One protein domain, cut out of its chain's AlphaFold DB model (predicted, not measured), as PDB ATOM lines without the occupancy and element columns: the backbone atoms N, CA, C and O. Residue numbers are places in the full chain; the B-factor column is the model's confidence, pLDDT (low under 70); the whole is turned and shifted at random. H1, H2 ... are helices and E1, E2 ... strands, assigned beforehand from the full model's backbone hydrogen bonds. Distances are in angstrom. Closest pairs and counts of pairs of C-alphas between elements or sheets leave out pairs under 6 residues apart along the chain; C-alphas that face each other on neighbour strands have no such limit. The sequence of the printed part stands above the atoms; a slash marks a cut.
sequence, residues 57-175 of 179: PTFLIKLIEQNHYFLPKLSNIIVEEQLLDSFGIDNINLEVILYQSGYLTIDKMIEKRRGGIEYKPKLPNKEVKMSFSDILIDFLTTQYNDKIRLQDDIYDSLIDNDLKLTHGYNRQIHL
ATOM      1  N   PRO A  57      20.544  -3.927  36.581       71.94
ATOM      2  CA  PRO A  57      19.909  -3.445  37.810       71.94
ATOM      3  C   PRO A  57      20.812  -3.617  39.034       71.94
ATOM      4  O   PRO A  57      21.138  -2.647  39.706       71.94
ATOM      5  N   THR A  58      21.332  -4.825  39.262       74.25
ATOM      6  CA  THR A  58      22.222  -5.111  40.399       74.25
ATOM      7  C   THR A  58      23.522  -4.309  40.342       74.25
ATOM      8  O   THR A  58      24.052  -3.912  41.377       74.25
ATOM      9  N   PHE A  59      24.059  -4.068  39.144       78.69
ATOM     10  CA  PHE A  59      25.267  -3.263  38.971       78.69
ATOM     11  C   PHE A  59      25.022  -1.771  39.244       78.69
ATOM     12  O   PHE A  59      25.809  -1.150  39.955       78.69
ATOM     13  N   LEU A  60      23.911  -1.210  38.754       80.50
ATOM     14  CA  LEU A  60      23.518   0.181  39.013       80.50
ATOM     15  C   LEU A  60      23.333   0.451  40.504       80.50
ATOM     16  O   LEU A  60      23.825   1.456  41.004       80.50
ATOM     17  N   ILE A  61      22.677  -0.468  41.215       82.88
ATOM     18  CA  ILE A  61      22.492  -0.373  42.666       82.88
ATOM     19  C   ILE A  61      23.838  -0.301  43.381       82.88
ATOM     20  O   ILE A  61      24.074   0.624  44.155       82.88
ATOM     21  N   LYS A  62      24.764  -1.205  43.043       82.88
ATOM     22  CA  LYS A  62      26.116  -1.194  43.615       82.88
ATOM     23  C   LYS A  62      26.849   0.118  43.342       82.88
ATOM     24  O   LYS A  62      27.524   0.617  44.232       82.88
ATOM     25  N   LEU A  63      26.705   0.693  42.146       81.38
ATOM     26  CA  LEU A  63      27.321   1.981  41.819       81.38
ATOM     27  C   LEU A  63      26.712   3.142  42.609       81.38
ATOM     28  O   LEU A  63      27.451   4.020  43.049       81.38
ATOM     29  N   ILE A  64      25.389   3.160  42.788       82.06
ATOM     30  CA  ILE A  64      24.704   4.174  43.601       82.06
ATOM     31  C   ILE A  64      25.212   4.108  45.048       82.06
ATOM     32  O   ILE A  64      25.534   5.147  45.629       82.06
ATOM     33  N   GLU A  65      25.340   2.900  45.603       82.88
ATOM     34  CA  GLU A  65      25.839   2.663  46.961       82.88
ATOM     35  C   GLU A  65      27.312   3.050  47.121       82.88
ATOM     36  O   GLU A  65      27.645   3.834  48.009       82.88
ATOM     37  N   GLN A  66      28.190   2.545  46.247       83.00
ATOM     38  CA  GLN A  66      29.639   2.765  46.318       83.00
ATOM     39  C   GLN A  66      30.023   4.240  46.183       83.00
ATOM     40  O   GLN A  66      30.967   4.688  46.826       83.00
ATOM     41  N   ASN A  67      29.288   4.995  45.365       79.00
ATOM     42  CA  ASN A  67      29.565   6.409  45.123       79.00
ATOM     43  C   ASN A  67      28.791   7.354  46.055       79.00
ATOM     44  O   ASN A  67      28.892   8.570  45.887       79.00
ATOM     45  N   HIS A  68      27.991   6.830  46.995       78.69
ATOM     46  CA  HIS A  68      27.063   7.619  47.816       78.69
ATOM     47  C   HIS A  68      26.258   8.626  46.978       78.69
ATOM     48  O   HIS A  68      26.144   9.810  47.313       78.69
ATOM     49  N   TYR A  69      25.747   8.165  45.834       81.69
ATOM     50  CA  TYR A  69      25.191   9.053  44.824       81.69
ATOM     51  C   TYR A  69      23.924   9.746  45.345       81.69
ATOM     52  O   TYR A  69      22.974   9.104  45.796       81.69
ATOM     53  N   PHE A  70      23.875  11.075  45.236       81.31
ATOM     54  CA  PHE A  70      22.695  11.849  45.609       81.31
ATOM     55  C   PHE A  70      21.593  11.688  44.552       81.31
ATOM     56  O   PHE A  70      21.538  12.445  43.585       81.31
ATOM     57  N   LEU A  71      20.707  10.702  44.739       79.38
ATOM     58  CA  LEU A  71      19.639  10.342  43.791       79.38
ATOM     59  C   LEU A  71      18.800  11.519  43.263       79.38
ATOM     60  O   LEU A  71      18.521  11.522  42.064       79.38
ATOM     61  N   PRO A  72      18.442  12.549  44.058       79.75
ATOM     62  CA  PRO A  72      17.702  13.692  43.522       79.75
ATOM     63  C   PRO A  72      18.445  14.463  42.422       79.75
ATOM     64  O   PRO A  72      17.819  15.198  41.669       79.75
ATOM     65  N   LYS A  73      19.765  14.284  42.266       79.94
ATOM     66  CA  LYS A  73      20.523  14.829  41.130       79.94
ATOM     67  C   LYS A  73      20.037  14.269  39.785       79.94
ATOM     68  O   LYS A  73      20.133  14.969  38.778       79.94
ATOM     69  N   LEU A  74      19.468  13.058  39.763       79.88
ATOM     70  CA  LEU A  74      19.012  12.401  38.534       79.88
ATOM     71  C   LEU A  74      17.888  13.162  37.813       79.88
ATOM     72  O   LEU A  74      17.762  13.041  36.597       79.88
ATOM     73  N   SER A  75      17.097  13.983  38.515       74.88
ATOM     74  CA  SER A  75      16.012  14.751  37.884       74.88
ATOM     75  C   SER A  75      16.495  15.950  37.067       74.88
ATOM     76  O   SER A  75      15.726  16.513  36.289       74.88
ATOM     77  N   ASN A  76      17.743  16.390  37.251       80.38
ATOM     78  CA  ASN A  76      18.283  17.546  36.538       80.38
ATOM     79  C   ASN A  76      19.761  17.358  36.180       80.38
ATOM     80  O   ASN A  76      20.616  18.176  36.521       80.38
ATOM     81  N   ILE A  77      20.045  16.250  35.497       85.56
ATOM     82  CA  ILE A  77      21.380  15.926  35.004       85.56
ATOM     83  C   ILE A  77      21.755  16.865  33.854       85.56
ATOM     84  O   ILE A  77      20.974  17.085  32.924       85.56
ATOM     85  N   ILE A  78      22.985  17.363  33.903       87.81
ATOM     86  CA  ILE A  78      23.683  17.981  32.778       87.81
ATOM     87  C   ILE A  78      25.040  17.288  32.693       87.81
ATOM     88  O   ILE A  78      25.741  17.191  33.702       87.81
ATOM     89  N   VAL A  79      25.383  16.774  31.514       86.75
ATOM     90  CA  VAL A  79      26.673  16.124  31.252       86.75
ATOM     91  C   VAL A  79      27.424  16.892  30.179       86.75
ATOM     92  O   VAL A  79      26.834  17.336  29.197       86.75
ATOM     93  N   GLU A  80      28.727  17.068  30.363       85.06
ATOM     94  CA  GLU A  80      29.583  17.608  29.308       85.06
ATOM     95  C   GLU A  80      29.774  16.554  28.214       85.06
ATOM     96  O   GLU A  80      29.795  15.357  28.501       85.06
ATOM     97  N   GLU A  81      29.938  16.987  26.965       82.69
ATOM     98  CA  GLU A  81      30.146  16.085  25.823       82.69
ATOM     99  C   GLU A  81      31.270  15.066  26.060       82.69
ATOM    100  O   GLU A  81      31.082  13.869  25.860       82.69
ATOM    101  N   GLN A  82      32.389  15.526  26.620       75.62
ATOM    102  CA  GLN A  82      33.569  14.708  26.921       75.62
ATOM    103  C   GLN A  82      33.281  13.563  27.904       75.62
ATOM    104  O   GLN A  82      34.001  12.566  27.926       75.62
ATOM    105  N   LEU A  83      32.240  13.696  28.733       71.38
ATOM    106  CA  LEU A  83      31.868  12.679  29.710       71.38
ATOM    107  C   LEU A  83      31.236  11.459  29.024       71.38
ATOM    108  O   LEU A  83      31.463  10.335  29.467       71.38
ATOM    109  N   LEU A  84      30.502  11.658  27.922       69.50
ATOM    110  CA  LEU A  84      29.904  10.559  27.150       69.50
ATOM    111  C   LEU A  84      30.963   9.696  26.448       69.50
ATOM    112  O   LEU A  84      30.737   8.502  26.253       69.50
ATOM    113  N   ASP A  85      32.127  10.279  26.156       66.00
ATOM    114  CA  ASP A  85      33.274   9.604  25.537       66.00
ATOM    115  C   ASP A  85      34.243   8.990  26.565       66.00
ATOM    116  O   ASP A  85      35.221   8.327  26.204       66.00
ATOM    117  N   SER A  86      34.010   9.207  27.864       63.19
ATOM    118  CA  SER A  86      34.926   8.763  28.914       63.19
ATOM    119  C   SER A  86      34.740   7.270  29.245       63.19
ATOM    120  O   SER A  86      33.809   6.860  29.931       63.19
ATOM    121  N   PHE A  87      35.669   6.435  28.769       56.25
ATOM    122  CA  PHE A  87      35.756   4.990  29.061       56.25
ATOM    123  C   PHE A  87      36.560   4.665  30.339       56.25
ATOM    124  O   PHE A  87      37.033   3.543  30.519       56.25
ATOM    125  N   GLY A  88      36.786   5.652  31.210       55.94
ATOM    126  CA  GLY A  88      37.663   5.516  32.373       55.94
ATOM    127  C   GLY A  88      37.095   4.566  33.429       55.94
ATOM    128  O   GLY A  88      36.159   4.915  34.141       55.94
ATOM    129  N   ILE A  89      37.697   3.383  33.558       53.34
ATOM    130  CA  ILE A  89      37.318   2.340  34.531       53.34
ATOM    131  C   ILE A  89      37.570   2.796  35.984       53.34
ATOM    132  O   ILE A  89      36.906   2.325  36.903       53.34
ATOM    133  N   ASP A  90      38.473   3.759  36.189       54.03
ATOM    134  CA  ASP A  90      38.914   4.188  37.522       54.03
ATOM    135  C   ASP A  90      37.948   5.164  38.218       54.03
ATOM    136  O   ASP A  90      38.076   5.400  39.418       54.03
ATOM    137  N   ASN A  91      36.974   5.737  37.494       60.16
ATOM    138  CA  ASN A  91      35.976   6.647  38.063       60.16
ATOM    139  C   ASN A  91      34.644   6.528  37.302       60.16
ATOM    140  O   ASN A  91      34.287   7.373  36.479       60.16
ATOM    141  N   ILE A  92      33.936   5.419  37.534       66.19
ATOM    142  CA  ILE A  92      32.691   5.089  36.831       66.19
ATOM    143  C   ILE A  92      31.606   6.107  37.192       66.19
ATOM    144  O   ILE A  92      31.054   6.104  38.293       66.19
ATOM    145  N   ASN A  93      31.274   6.969  36.236       78.81
ATOM    146  CA  ASN A  93      30.213   7.951  36.370       78.81
ATOM    147  C   ASN A  93      28.838   7.295  36.121       78.81
ATOM    148  O   ASN A  93      28.608   6.689  35.072       78.81
ATOM    149  N   LEU A  94      27.921   7.413  37.088       84.25
ATOM    150  CA  LEU A  94      26.598   6.783  37.021       84.25
ATOM    151  C   LEU A  94      25.808   7.251  35.792       84.25
ATOM    152  O   LEU A  94      25.158   6.440  35.138       84.25
ATOM    153  N   GLU A  95      25.882   8.538  35.457       85.94
ATOM    154  CA  GLU A  95      25.180   9.123  34.318       85.94
ATOM    155  C   GLU A  95      25.654   8.522  32.981       85.94
ATOM    156  O   GLU A  95      24.826   8.220  32.119       85.94
ATOM    157  N   VAL A  96      26.960   8.254  32.839       83.94
ATOM    158  CA  VAL A  96      27.532   7.570  31.663       83.94
ATOM    159  C   VAL A  96      27.034   6.132  31.567       83.94
ATOM    160  O   VAL A  96      26.599   5.705  30.498       83.94
ATOM    161  N   ILE A  97      27.032   5.391  32.677       85.25
ATOM    162  CA  ILE A  97      26.544   4.005  32.689       85.25
ATOM    163  C   ILE A  97      25.057   3.945  32.356       85.25
ATOM    164  O   ILE A  97      24.640   3.097  31.565       85.25
ATOM    165  N   LEU A  98      24.247   4.838  32.923       88.12
ATOM    166  CA  LEU A  98      22.821   4.914  32.620       88.12
ATOM    167  C   LEU A  98      22.578   5.230  31.139       88.12
ATOM    168  O   LEU A  98      21.669   4.656  30.546       88.12
ATOM    169  N   TYR A  99      23.400   6.082  30.525       87.50
ATOM    170  CA  TYR A  99      23.330   6.349  29.088       87.50
ATOM    171  C   TYR A  99      23.729   5.124  28.250       87.50
ATOM    172  O   TYR A  99      22.961   4.678  27.401       87.50
ATOM    173  N   GLN A 100      24.882   4.512  28.534       82.88
ATOM    174  CA  GLN A 100      25.391   3.353  27.788       82.88
ATOM    175  C   GLN A 100      24.495   2.115  27.906       82.88
ATOM    176  O   GLN A 100      24.396   1.325  26.972       82.88
ATOM    177  N   SER A 101      23.830   1.946  29.049       85.00
ATOM    178  CA  SER A 101      22.876   0.857  29.275       85.00
ATOM    179  C   SER A 101      21.453   1.164  28.794       85.00
ATOM    180  O   SER A 101      20.575   0.314  28.919       85.00
ATOM    181  N   GLY A 102      21.221   2.353  28.227       88.38
ATOM    182  CA  GLY A 102      19.951   2.741  27.615       88.38
ATOM    183  C   GLY A 102      18.860   3.188  28.594       88.38
ATOM    184  O   GLY A 102      17.712   3.338  28.182       88.38
ATOM    185  N   TYR A 103      19.194   3.435  29.865       89.62
ATOM    186  CA  TYR A 103      18.283   4.108  30.797       89.62
ATOM    187  C   TYR A 103      18.156   5.596  30.483       89.62
ATOM    188  O   TYR A 103      17.060   6.145  30.556       89.62
ATOM    189  N   LEU A 104      19.262   6.244  30.118       90.88
ATOM    190  CA  LEU A 104      19.277   7.638  29.696       90.88
ATOM    191  C   LEU A 104      19.497   7.761  28.194       90.88
ATOM    192  O   LEU A 104      20.190   6.972  27.562       90.88
ATOM    193  N   THR A 105      18.930   8.820  27.641       92.19
ATOM    194  CA  THR A 105      19.132   9.260  26.266       92.19
ATOM    195  C   THR A 105      19.215  10.782  26.221       92.19
ATOM    196  O   THR A 105      18.919  11.441  27.220       92.19
ATOM    197  N   ILE A 106      19.620  11.365  25.095       92.19
ATOM    198  CA  ILE A 106      19.790  12.817  24.990       92.19
ATOM    199  C   ILE A 106      18.422  13.477  24.787       92.19
ATOM    200  O   ILE A 106      17.694  13.164  23.857       92.19
ATOM    201  N   ASP A 107      18.044  14.410  25.659       91.56
ATOM    202  CA  ASP A 107      16.875  15.264  25.424       91.56
ATOM    203  C   ASP A 107      17.259  16.482  24.591       91.56
ATOM    204  O   ASP A 107      16.576  16.835  23.632       91.56
ATOM    205  N   LYS A 108      18.346  17.159  24.988       90.62
ATOM    206  CA  LYS A 108      18.772  18.426  24.386       90.62
ATOM    207  C   LYS A 108      20.283  18.563  24.381       90.62
ATOM    208  O   LYS A 108      20.946  18.199  25.350       90.62
ATOM    209  N   MET A 109      20.777  19.180  23.318       91.00
ATOM    210  CA  MET A 109      22.114  19.754  23.237       91.00
ATOM    211  C   MET A 109      22.051  21.225  23.670       91.00
ATOM    212  O   MET A 109      21.126  21.949  23.295       91.00
ATOM    213  N   ILE A 110      23.010  21.659  24.480       90.94
ATOM    214  CA  ILE A 110      23.110  23.005  25.036       90.94
ATOM    215  C   ILE A 110      24.507  23.538  24.725       90.94
ATOM    216  O   ILE A 110      25.508  22.990  25.180       90.94
ATOM    217  N   GLU A 111      24.582  24.635  23.976       90.62
ATOM    218  CA  GLU A 111      25.846  25.335  23.752       90.62
ATOM    219  C   GLU A 111      26.198  26.213  24.959       90.62
ATOM    220  O   GLU A 111      25.411  27.056  25.413       90.62
ATOM    221  N   LYS A 112      27.409  26.041  25.488       87.50
ATOM    222  CA  LYS A 112      27.908  26.847  26.604       87.50
ATOM    223  C   LYS A 112      28.280  28.239  26.109       87.50
ATOM    224  O   LYS A 112      28.943  28.411  25.091       87.50
ATOM    225  N   ARG A 113      28.005  29.259  26.930       83.19
ATOM    226  CA  ARG A 113      28.384  30.660  26.639       83.19
ATOM    227  C   ARG A 113      29.886  30.878  26.417       83.19
ATOM    228  O   ARG A 113      30.265  31.854  25.785       83.19
ATOM    229  N   ARG A 114      30.736  30.020  26.992       85.81
ATOM    230  CA  ARG A 114      32.203  30.079  26.862       85.81
ATOM    231  C   ARG A 114      32.750  29.150  25.764       85.81
ATOM    232  O   ARG A 114      33.962  29.001  25.673       85.81
ATOM    233  N   GLY A 115      31.877  28.545  24.960       85.38
ATOM    234  CA  GLY A 115      32.220  27.462  24.040       85.38
ATOM    235  C   GLY A 115      32.131  26.083  24.702       85.38
ATOM    236  O   GLY A 115      32.277  25.956  25.921       85.38
ATOM    237  N   GLY A 116      31.871  25.065  23.880       85.56
ATOM    238  CA  GLY A 116      31.640  23.680  24.298       85.56
ATOM    239  C   GLY A 116      30.160  23.292  24.335       85.56
ATOM    240  O   GLY A 116      29.277  24.154  24.302       85.56
ATOM    241  N   ILE A 117      29.913  21.985  24.405       89.62
ATOM    242  CA  ILE A 117      28.581  21.380  24.362       89.62
ATOM    243  C   ILE A 117      28.293  20.643  25.674       89.62
ATOM    244  O   ILE A 117      29.134  19.922  26.218       89.62
ATOM    245  N   GLU A 118      27.077  20.831  26.170       90.81
ATOM    246  CA  GLU A 118      26.476  20.059  27.249       90.81
ATOM    247  C   GLU A 118      25.236  19.333  26.733       90.81
ATOM    248  O   GLU A 118      24.497  19.836  25.887       90.81
ATOM    249  N   TYR A 119      24.976  18.157  27.287       90.69
ATOM    250  CA  TYR A 119      23.766  17.401  27.029       90.69
ATOM    251  C   TYR A 119      22.900  17.371  28.276       90.69
ATOM    252  O   TYR A 119      23.382  17.171  29.394       90.69
ATOM    253  N   LYS A 120      21.596  17.538  28.068       91.38
ATOM    254  CA  LYS A 120      20.576  17.257  29.073       91.38
ATOM    255  C   LYS A 120      19.992  15.874  28.793       91.38
ATOM    256  O   LYS A 120      19.309  15.732  27.778       91.38
ATOM    257  N   PRO A 121      20.238  14.865  29.641       91.62
ATOM    258  CA  PRO A 121      19.649  13.548  29.463       91.62
ATOM    259  C   PRO A 121      18.191  13.480  29.934       91.62
ATOM    260  O   PRO A 121      17.746  14.275  30.767       91.62
ATOM    261  N   LYS A 122      17.464  12.479  29.439       91.50
ATOM    262  CA  LYS A 122      16.138  12.059  29.918       91.50
ATOM    263  C   LYS A 122      16.007  10.540  29.898       91.50
ATOM    264  O   LYS A 122      16.776   9.856  29.233       91.50
ATOM    265  N   LEU A 123      14.969  10.035  30.559       92.69
ATOM    266  CA  LEU A 123      14.476   8.675  30.335       92.69
ATOM    267  C   LEU A 123      13.691   8.652  29.003       92.69
ATOM    268  O   LEU A 123      12.817   9.510  28.823       92.69
ATOM    269  N   PRO A 124      13.972   7.712  28.082       93.19
ATOM    270  CA  PRO A 124      13.497   7.757  26.697       93.19
ATOM    271  C   PRO A 124      11.977   7.611  26.582       93.19
ATOM    272  O   PRO A 124      11.323   8.405  25.911       93.19
ATOM    273  N   ASN A 125      11.402   6.612  27.250       94.75
ATOM    274  CA  ASN A 125      10.040   6.157  26.991       94.75
ATOM    275  C   ASN A 125       9.371   5.630  28.272       94.75
ATOM    276  O   ASN A 125       9.949   5.671  29.363       94.75
ATOM    277  N   LYS A 126       8.124   5.165  28.167       93.88
ATOM    278  CA  LYS A 126       7.357   4.708  29.331       93.88
ATOM    279  C   LYS A 126       7.950   3.462  29.996       93.88
ATOM    280  O   LYS A 126       8.018   3.426  31.221       93.88
ATOM    281  N   GLU A 127       8.347   2.449  29.233       92.56
ATOM    282  CA  GLU A 127       8.821   1.184  29.816       92.56
ATOM    283  C   GLU A 127      10.142   1.356  30.577       92.56
ATOM    284  O   GLU A 127      10.306   0.795  31.662       92.56
ATOM    285  N   VAL A 128      11.046   2.201  30.072       92.12
ATOM    286  CA  VAL A 128      12.313   2.498  30.743       92.12
ATOM    287  C   VAL A 128      12.060   3.304  32.008       92.12
ATOM    288  O   VAL A 128      12.650   3.005  33.042       92.12
ATOM    289  N   LYS A 129      11.136   4.277  31.969       91.00
ATOM    290  CA  LYS A 129      10.722   5.028  33.165       91.00
ATOM    291  C   LYS A 129      10.186   4.115  34.257       91.00
ATOM    292  O   LYS A 129      10.612   4.239  35.402       91.00
ATOM    293  N   MET A 130       9.284   3.201  33.901       89.31
ATOM    294  CA  MET A 130       8.728   2.229  34.842       89.31
ATOM    295  C   MET A 130       9.834   1.347  35.421       89.31
ATOM    296  O   MET A 130      10.017   1.322  36.629       89.31
ATOM    297  N   SER A 131      10.641   0.728  34.559       88.88
ATOM    298  CA  SER A 131      11.706  -0.185  34.989       88.88
ATOM    299  C   SER A 131      12.747   0.494  35.875       88.88
ATOM    300  O   SER A 131      13.211  -0.086  36.850       88.88
ATOM    301  N   PHE A 132      13.129   1.729  35.547       88.12
ATOM    302  CA  PHE A 132      14.072   2.489  36.359       88.12
ATOM    303  C   PHE A 132      13.473   2.883  37.710       88.12
ATOM    304  O   PHE A 132      14.152   2.791  38.729       88.12
ATOM    305  N   SER A 133      12.198   3.279  37.723       85.94
ATOM    306  CA  SER A 133      11.482   3.602  38.958       85.94
ATOM    307  C   SER A 133      11.392   2.382  39.867       85.94
ATOM    308  O   SER A 133      11.746   2.494  41.034       85.94
ATOM    309  N   ASP A 134      11.037   1.213  39.330       84.62
ATOM    310  CA  ASP A 134      10.978  -0.040  40.092       84.62
ATOM    311  C   ASP A 134      12.335  -0.360  40.743       84.62
ATOM    312  O   ASP A 134      12.392  -0.680  41.927       84.62
ATOM    313  N   ILE A 135      13.446  -0.173  40.016       85.12
ATOM    314  CA  ILE A 135      14.808  -0.362  40.549       85.12
ATOM    315  C   ILE A 135      15.102   0.608  41.698       85.12
ATOM    316  O   ILE A 135      15.622   0.195  42.736       85.12
ATOM    317  N   LEU A 136      14.796   1.896  41.527       83.50
ATOM    318  CA  LEU A 136      15.018   2.902  42.570       83.50
ATOM    319  C   LEU A 136      14.131   2.659  43.787       83.50
ATOM    320  O   LEU A 136      14.553   2.873  44.919       83.50
ATOM    321  N   ILE A 137      12.904   2.215  43.571       80.81
ATOM    322  CA  ILE A 137      11.983   1.920  44.650       80.81
ATOM    323  C   ILE A 137      12.434   0.677  45.407       80.81
ATOM    324  O   ILE A 137      12.478   0.708  46.633       80.81
ATOM    325  N   ASP A 138      12.816  -0.395  44.720       79.75
ATOM    326  CA  ASP A 138      13.372  -1.581  45.365       79.75
ATOM    327  C   ASP A 138      14.647  -1.232  46.138       79.75
ATOM    328  O   ASP A 138      14.822  -1.697  47.260       79.75
ATOM    329  N   PHE A 139      15.496  -0.344  45.615       79.25
ATOM    330  CA  PHE A 139      16.648   0.183  46.348       79.25
ATOM    331  C   PHE A 139      16.246   0.896  47.642       79.25
ATOM    332  O   PHE A 139      16.752   0.589  48.722       79.25
ATOM    333  N   LEU A 140      15.323   1.851  47.529       76.38
ATOM    334  CA  LEU A 140      14.889   2.696  48.634       76.38
ATOM    335  C   LEU A 140      14.047   1.921  49.649       76.38
ATOM    336  O   LEU A 140      14.093   2.239  50.824       76.38
ATOM    337  N   THR A 141      13.311   0.893  49.238       73.44
ATOM    338  CA  THR A 141      12.477   0.062  50.123       73.44
ATOM    339  C   THR A 141      13.230  -1.135  50.686       73.44
ATOM    340  O   THR A 141      12.944  -1.557  51.794       73.44
ATOM    341  N   THR A 142      14.252  -1.672  50.021       66.00
ATOM    342  CA  THR A 142      15.114  -2.697  50.647       66.00
ATOM    343  C   THR A 142      15.880  -2.116  51.844       66.00
ATOM    344  O   THR A 142      16.242  -2.843  52.765       66.00
ATOM    345  N   GLN A 143      16.046  -0.790  51.886       57.12
ATOM    346  CA  GLN A 143      16.562  -0.048  53.040       57.12
ATOM    347  C   GLN A 143      15.497   0.200  54.140       57.12
ATOM    348  O   GLN A 143      15.862   0.574  55.253       57.12
ATOM    349  N   TYR A 144      14.195   0.003  53.871       52.78
ATOM    350  CA  TYR A 144      13.083   0.360  54.772       52.78
ATOM    351  C   TYR A 144      11.964  -0.702  54.791       52.78
ATOM    352  O   TYR A 144      11.296  -0.947  53.796       52.78
ATOM    353  N   ASN A 145      11.665  -1.271  55.963       48.41
ATOM    354  CA  ASN A 145      10.731  -2.399  56.146       48.41
ATOM    355  C   ASN A 145       9.253  -2.198  55.699       48.41
ATOM    356  O   ASN A 145       8.488  -3.158  55.762       48.41
ATOM    357  N   ASP A 146       8.839  -1.027  55.199       53.03
ATOM    358  CA  ASP A 146       7.453  -0.714  54.795       53.03
ATOM    359  C   ASP A 146       7.308  -0.565  53.263       53.03
ATOM    360  O   ASP A 146       7.112   0.519  52.709       53.03
ATOM    361  N   LYS A 147       7.416  -1.701  52.567       55.28
ATOM    362  CA  LYS A 147       7.634  -1.820  51.112       55.28
ATOM    363  C   LYS A 147       6.538  -1.247  50.196       55.28
ATOM    364  O   LYS A 147       6.858  -0.671  49.165       55.28
ATOM    365  N   ILE A 148       5.259  -1.423  50.534       56.75
ATOM    366  CA  ILE A 148       4.151  -1.210  49.577       56.75
ATOM    367  C   ILE A 148       3.707   0.257  49.508       56.75
ATOM    368  O   ILE A 148       3.489   0.795  48.433       56.75
ATOM    369  N   ARG A 149       3.609   0.945  50.647       57.00
ATOM    370  CA  ARG A 149       3.141   2.341  50.672       57.00
ATOM    371  C   ARG A 149       4.191   3.314  50.131       57.00
ATOM    372  O   ARG A 149       3.855   4.284  49.468       57.00
ATOM    373  N   LEU A 150       5.464   3.022  50.392       59.00
ATOM    374  CA  LEU A 150       6.579   3.792  49.851       59.00
ATOM    375  C   LEU A 150       6.733   3.579  48.331       59.00
ATOM    376  O   LEU A 150       7.207   4.478  47.643       59.00
ATOM    377  N   GLN A 151       6.306   2.418  47.817       58.09
ATOM    378  CA  GLN A 151       6.282   2.113  46.386       58.09
ATOM    379  C   GLN A 151       5.373   3.074  45.614       58.09
ATOM    380  O   GLN A 151       5.841   3.718  44.676       58.09
ATOM    381  N   ASP A 152       4.125   3.226  46.056       63.81
ATOM    382  CA  ASP A 152       3.145   4.086  45.382       63.81
ATOM    383  C   ASP A 152       3.548   5.575  45.457       63.81
ATOM    384  O   ASP A 152       3.611   6.257  44.434       63.81
ATOM    385  N   ASP A 153       3.952   6.058  46.640       63.22
ATOM    386  CA  ASP A 153       4.319   7.469  46.853       63.22
ATOM    387  C   ASP A 153       5.555   7.903  46.020       63.22
ATOM    388  O   ASP A 153       5.639   9.041  45.534       63.22
ATOM    389  N   ILE A 154       6.543   7.013  45.849       62.84
ATOM    390  CA  ILE A 154       7.732   7.282  45.022       62.84
ATOM    391  C   ILE A 154       7.396   7.180  43.534       62.84
ATOM    392  O   ILE A 154       7.880   8.004  42.753       62.84
ATOM    393  N   TYR A 155       6.593   6.190  43.138       63.34
ATOM    394  CA  TYR A 155       6.192   5.997  41.747       63.34
ATOM    395  C   TYR A 155       5.486   7.242  41.198       63.34
ATOM    396  O   TYR A 155       5.879   7.757  40.147       63.34
ATOM    397  N   ASP A 156       4.542   7.791  41.961       67.81
ATOM    398  CA  ASP A 156       3.823   9.016  41.603       67.81
ATOM    399  C   ASP A 156       4.780  10.219  41.495       67.81
ATOM    400  O   ASP A 156       4.759  10.963  40.513       67.81
ATOM    401  N   SER A 157       5.726  10.348  42.432       65.00
ATOM    402  CA  SER A 157       6.728  11.428  42.417       65.00
ATOM    403  C   SER A 157       7.674  11.368  41.206       65.00
ATOM    404  O   SER A 157       8.104  12.405  40.690       65.00
ATOM    405  N   LEU A 158       8.032  10.161  40.754       62.22
ATOM    406  CA  LEU A 158       8.919   9.945  39.606       62.22
ATOM    407  C   LEU A 158       8.197  10.134  38.269       62.22
ATOM    408  O   LEU A 158       8.805  10.624  37.313       62.22
ATOM    409  N   ILE A 159       6.910   9.790  38.195       65.69
ATOM    410  CA  ILE A 159       6.080  10.038  37.011       65.69
ATOM    411  C   ILE A 159       5.834  11.532  36.810       65.69
ATOM    412  O   ILE A 159       5.964  12.019  35.681       65.69
ATOM    413  N   ASP A 160       5.543  12.257  37.888       62.84
ATOM    414  CA  ASP A 160       5.191  13.677  37.827       62.84
ATOM    415  C   ASP A 160       6.410  14.606  37.750       62.84
ATOM    416  O   ASP A 160       6.270  15.817  37.572       62.84
ATOM    417  N   ASN A 161       7.628  14.050  37.825       56.00
ATOM    418  CA  ASN A 161       8.883  14.807  37.853       56.00
ATOM    419  C   ASN A 161       8.958  15.800  39.039       56.00
ATOM    420  O   ASN A 161       9.748  16.748  39.013       56.00
ATOM    421  N   ASP A 162       8.151  15.587  40.087       56.12
ATOM    422  CA  ASP A 162       8.100  16.411  41.295       56.12
ATOM    423  C   ASP A 162       8.688  15.644  42.489       56.12
ATOM    424  O   ASP A 162       7.998  15.041  43.307       56.12
ATOM    425  N   LEU A 163      10.018  15.683  42.614       53.88
ATOM    426  CA  LEU A 163      10.757  15.016  43.695       53.88
ATOM    427  C   LEU A 163      10.645  15.710  45.069       53.88
ATOM    428  O   LEU A 163      11.401  15.376  45.991       53.88
ATOM    429  N   LYS A 164       9.738  16.677  45.267       50.81
ATOM    430  CA  LYS A 164       9.620  17.414  46.542       50.81
ATOM    431  C   LYS A 164       9.331  16.520  47.750       50.81
ATOM    432  O   LYS A 164       9.777  16.849  48.849       50.81
ATOM    433  N   LEU A 165       8.685  15.368  47.564       48.75
ATOM    434  CA  LEU A 165       8.370  14.432  48.650       48.75
ATOM    435  C   LEU A 165       9.617  13.770  49.276       48.75
ATOM    436  O   LEU A 165       9.621  13.467  50.470       48.75
ATOM    437  N   THR A 166      10.733  13.670  48.545       49.66
ATOM    438  CA  THR A 166      11.996  13.100  49.068       49.66
ATOM    439  C   THR A 166      12.696  13.992  50.108       49.66
ATOM    440  O   THR A 166      13.502  13.517  50.912       49.66
ATOM    441  N   HIS A 167      12.363  15.287  50.160       45.72
ATOM    442  CA  HIS A 167      13.000  16.250  51.069       45.72
ATOM    443  C   HIS A 167      12.478  16.168  52.513       45.72
ATOM    444  O   HIS A 167      13.164  16.604  53.444       45.72
ATOM    445  N   GLY A 168      11.273  15.627  52.721       44.81
ATOM    446  CA  GLY A 168      10.705  15.426  54.056       44.81
ATOM    447  C   GLY A 168      11.418  14.318  54.833       44.81
ATOM    448  O   GLY A 168      11.704  14.480  56.019       44.81
ATOM    449  N   TYR A 169      11.782  13.234  54.147       48.09
ATOM    450  CA  TYR A 169      12.300  12.023  54.786       48.09
ATOM    451  C   TYR A 169      13.804  12.064  55.076       48.09
ATOM    452  O   TYR A 169      14.215  11.614  56.142       48.09
ATOM    453  N   ASN A 170      14.619  12.726  54.240       42.34
ATOM    454  CA  ASN A 170      16.054  12.925  54.518       42.34
ATOM    455  C   ASN A 170      16.325  13.628  55.866       42.34
ATOM    456  O   ASN A 170      17.371  13.422  56.481       42.34
ATOM    457  N   ARG A 171      15.371  14.425  56.373       39.81
ATOM    458  CA  ARG A 171      15.489  15.097  57.677       39.81
ATOM    459  C   ARG A 171      15.343  14.156  58.879       39.81
ATOM    460  O   ARG A 171      15.884  14.469  59.934       39.81
ATOM    461  N   GLN A 172      14.666  13.014  58.738       37.25
ATOM    462  CA  GLN A 172      14.577  12.012  59.810       37.25
ATOM    463  C   GLN A 172      15.836  11.132  59.898       37.25
ATOM    464  O   GLN A 172      16.191  10.685  60.989       37.25
ATOM    465  N   ILE A 173      16.573  10.975  58.794       45.28
ATOM    466  CA  ILE A 173      17.795  10.152  58.710       45.28
ATOM    467  C   ILE A 173      18.937  10.739  59.561       45.28
ATOM    468  O   ILE A 173      19.700  10.004  60.183       45.28
ATOM    469  N   HIS A 174      19.029  12.067  59.685       37.69
ATOM    470  CA  HIS A 174      20.026  12.707  60.558       37.69
ATOM    471  C   HIS A 174      19.731  12.597  62.061       37.69
ATOM    472  O   HIS A 174      20.631  12.831  62.866       37.69
ATOM    473  N   LEU A 175      18.511  12.225  62.459       36.91
ATOM    474  CA  LEU A 175      18.144  12.105  63.872       36.91
ATOM    475  C   LEU A 175      18.378  10.697  64.440       36.91
ATOM    476  O   LEU A 175      18.516  10.568  65.650       36.91
TER     477      LEU A 175
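AT A GLANCE: This is residues 57 to 175 of the 179 residues of an uncharacterized protein of Epsilonproteobacteria bacterium (UniProt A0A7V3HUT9). A two-stranded hairpin, E1 and E2, makes one end of the body, and the helical hairpin of H5 and H6 makes the other. The short helices H1, H2 and H4 fill the space between; H3 is beside E2, and the end of H7, with the tail after it, residues 168 to 175, sticks out. The 119 printed residues hold seven named helices and two strands, in the order H1 H2 H3 H4 E1 E2 H5 H6 H7; the sheet is antiparallel and the class is mostly helix. The whole is compact, with a radius of gyration of the C-alphas of 15.5 A and spans of 47 by 31 by 31 A.

HOW THE PARTS SIT: Strands E1, residues 105 to 111, and E2, residues 117 to 122, form an antiparallel hairpin at 151 degrees, with N 110 and O 118 at 2.7 A and N 107 and O 120 at 2.8 A, within hydrogen-bond range. Residues 79 to 80 pair antiparallel with residues 118 to 119 of E2. H3, residues 81 to 84, is close to but not clearly touching H4, residues 94 to 100: C-alphas 84 and 96, the closest, are 5.9 A apart. H1, residues 57 to 66, touches H4 at a shallow tilt of 26 degrees, opposite ways, closest at C-alphas 63 and 94, 6.8 A. With 3 pairs of C-alphas within 8 A, H1 only just touches residues 135 to 139 of H5, residues 126 to 142, closest at C-alphas 57 and 135, 6.6 A. H5 and H6, residues 147 to 159, form a helical hairpin at a steep tilt of 39 degrees, closest at C-alphas 141 and 147, 5.3 A. H7, residues 163 to 173, and H6 touch only at the corner, and only just, with C-alphas 157 and 163 closest at 5.5 A. H2, residues 71 to 76, only just touches H7 with 3 pairs within 8 A, closest at C-alphas 72 and 163, 7.1 A. In H1, H4, H5 and H6 every O i to N i+4 pair is within hydrogen-bond range; H2 has 0 of 2 but 3 of 3 O i to N i+3 pairs, H7 0 of 7 and 4 of 8, and H3 is too short.

IN THESE COORDINATES: H1 begins at C-alpha 57 (19.909, -3.445, 37.810) and is 14.3 A long. E1 spans 17.6 A and E2 16.5 A. H5 spans 23.9 A, H6 18.5 A, and H7 17.3 A, ending at C-alpha 173 (17.795, 10.152, 58.710).

THE WHOLE: C-alphas 115 and 145, the two farthest apart, are 48.8 A apart. The printed part has no cut and no long link. Residues 84 to 92 and 142 to 175 have pLDDT under 70.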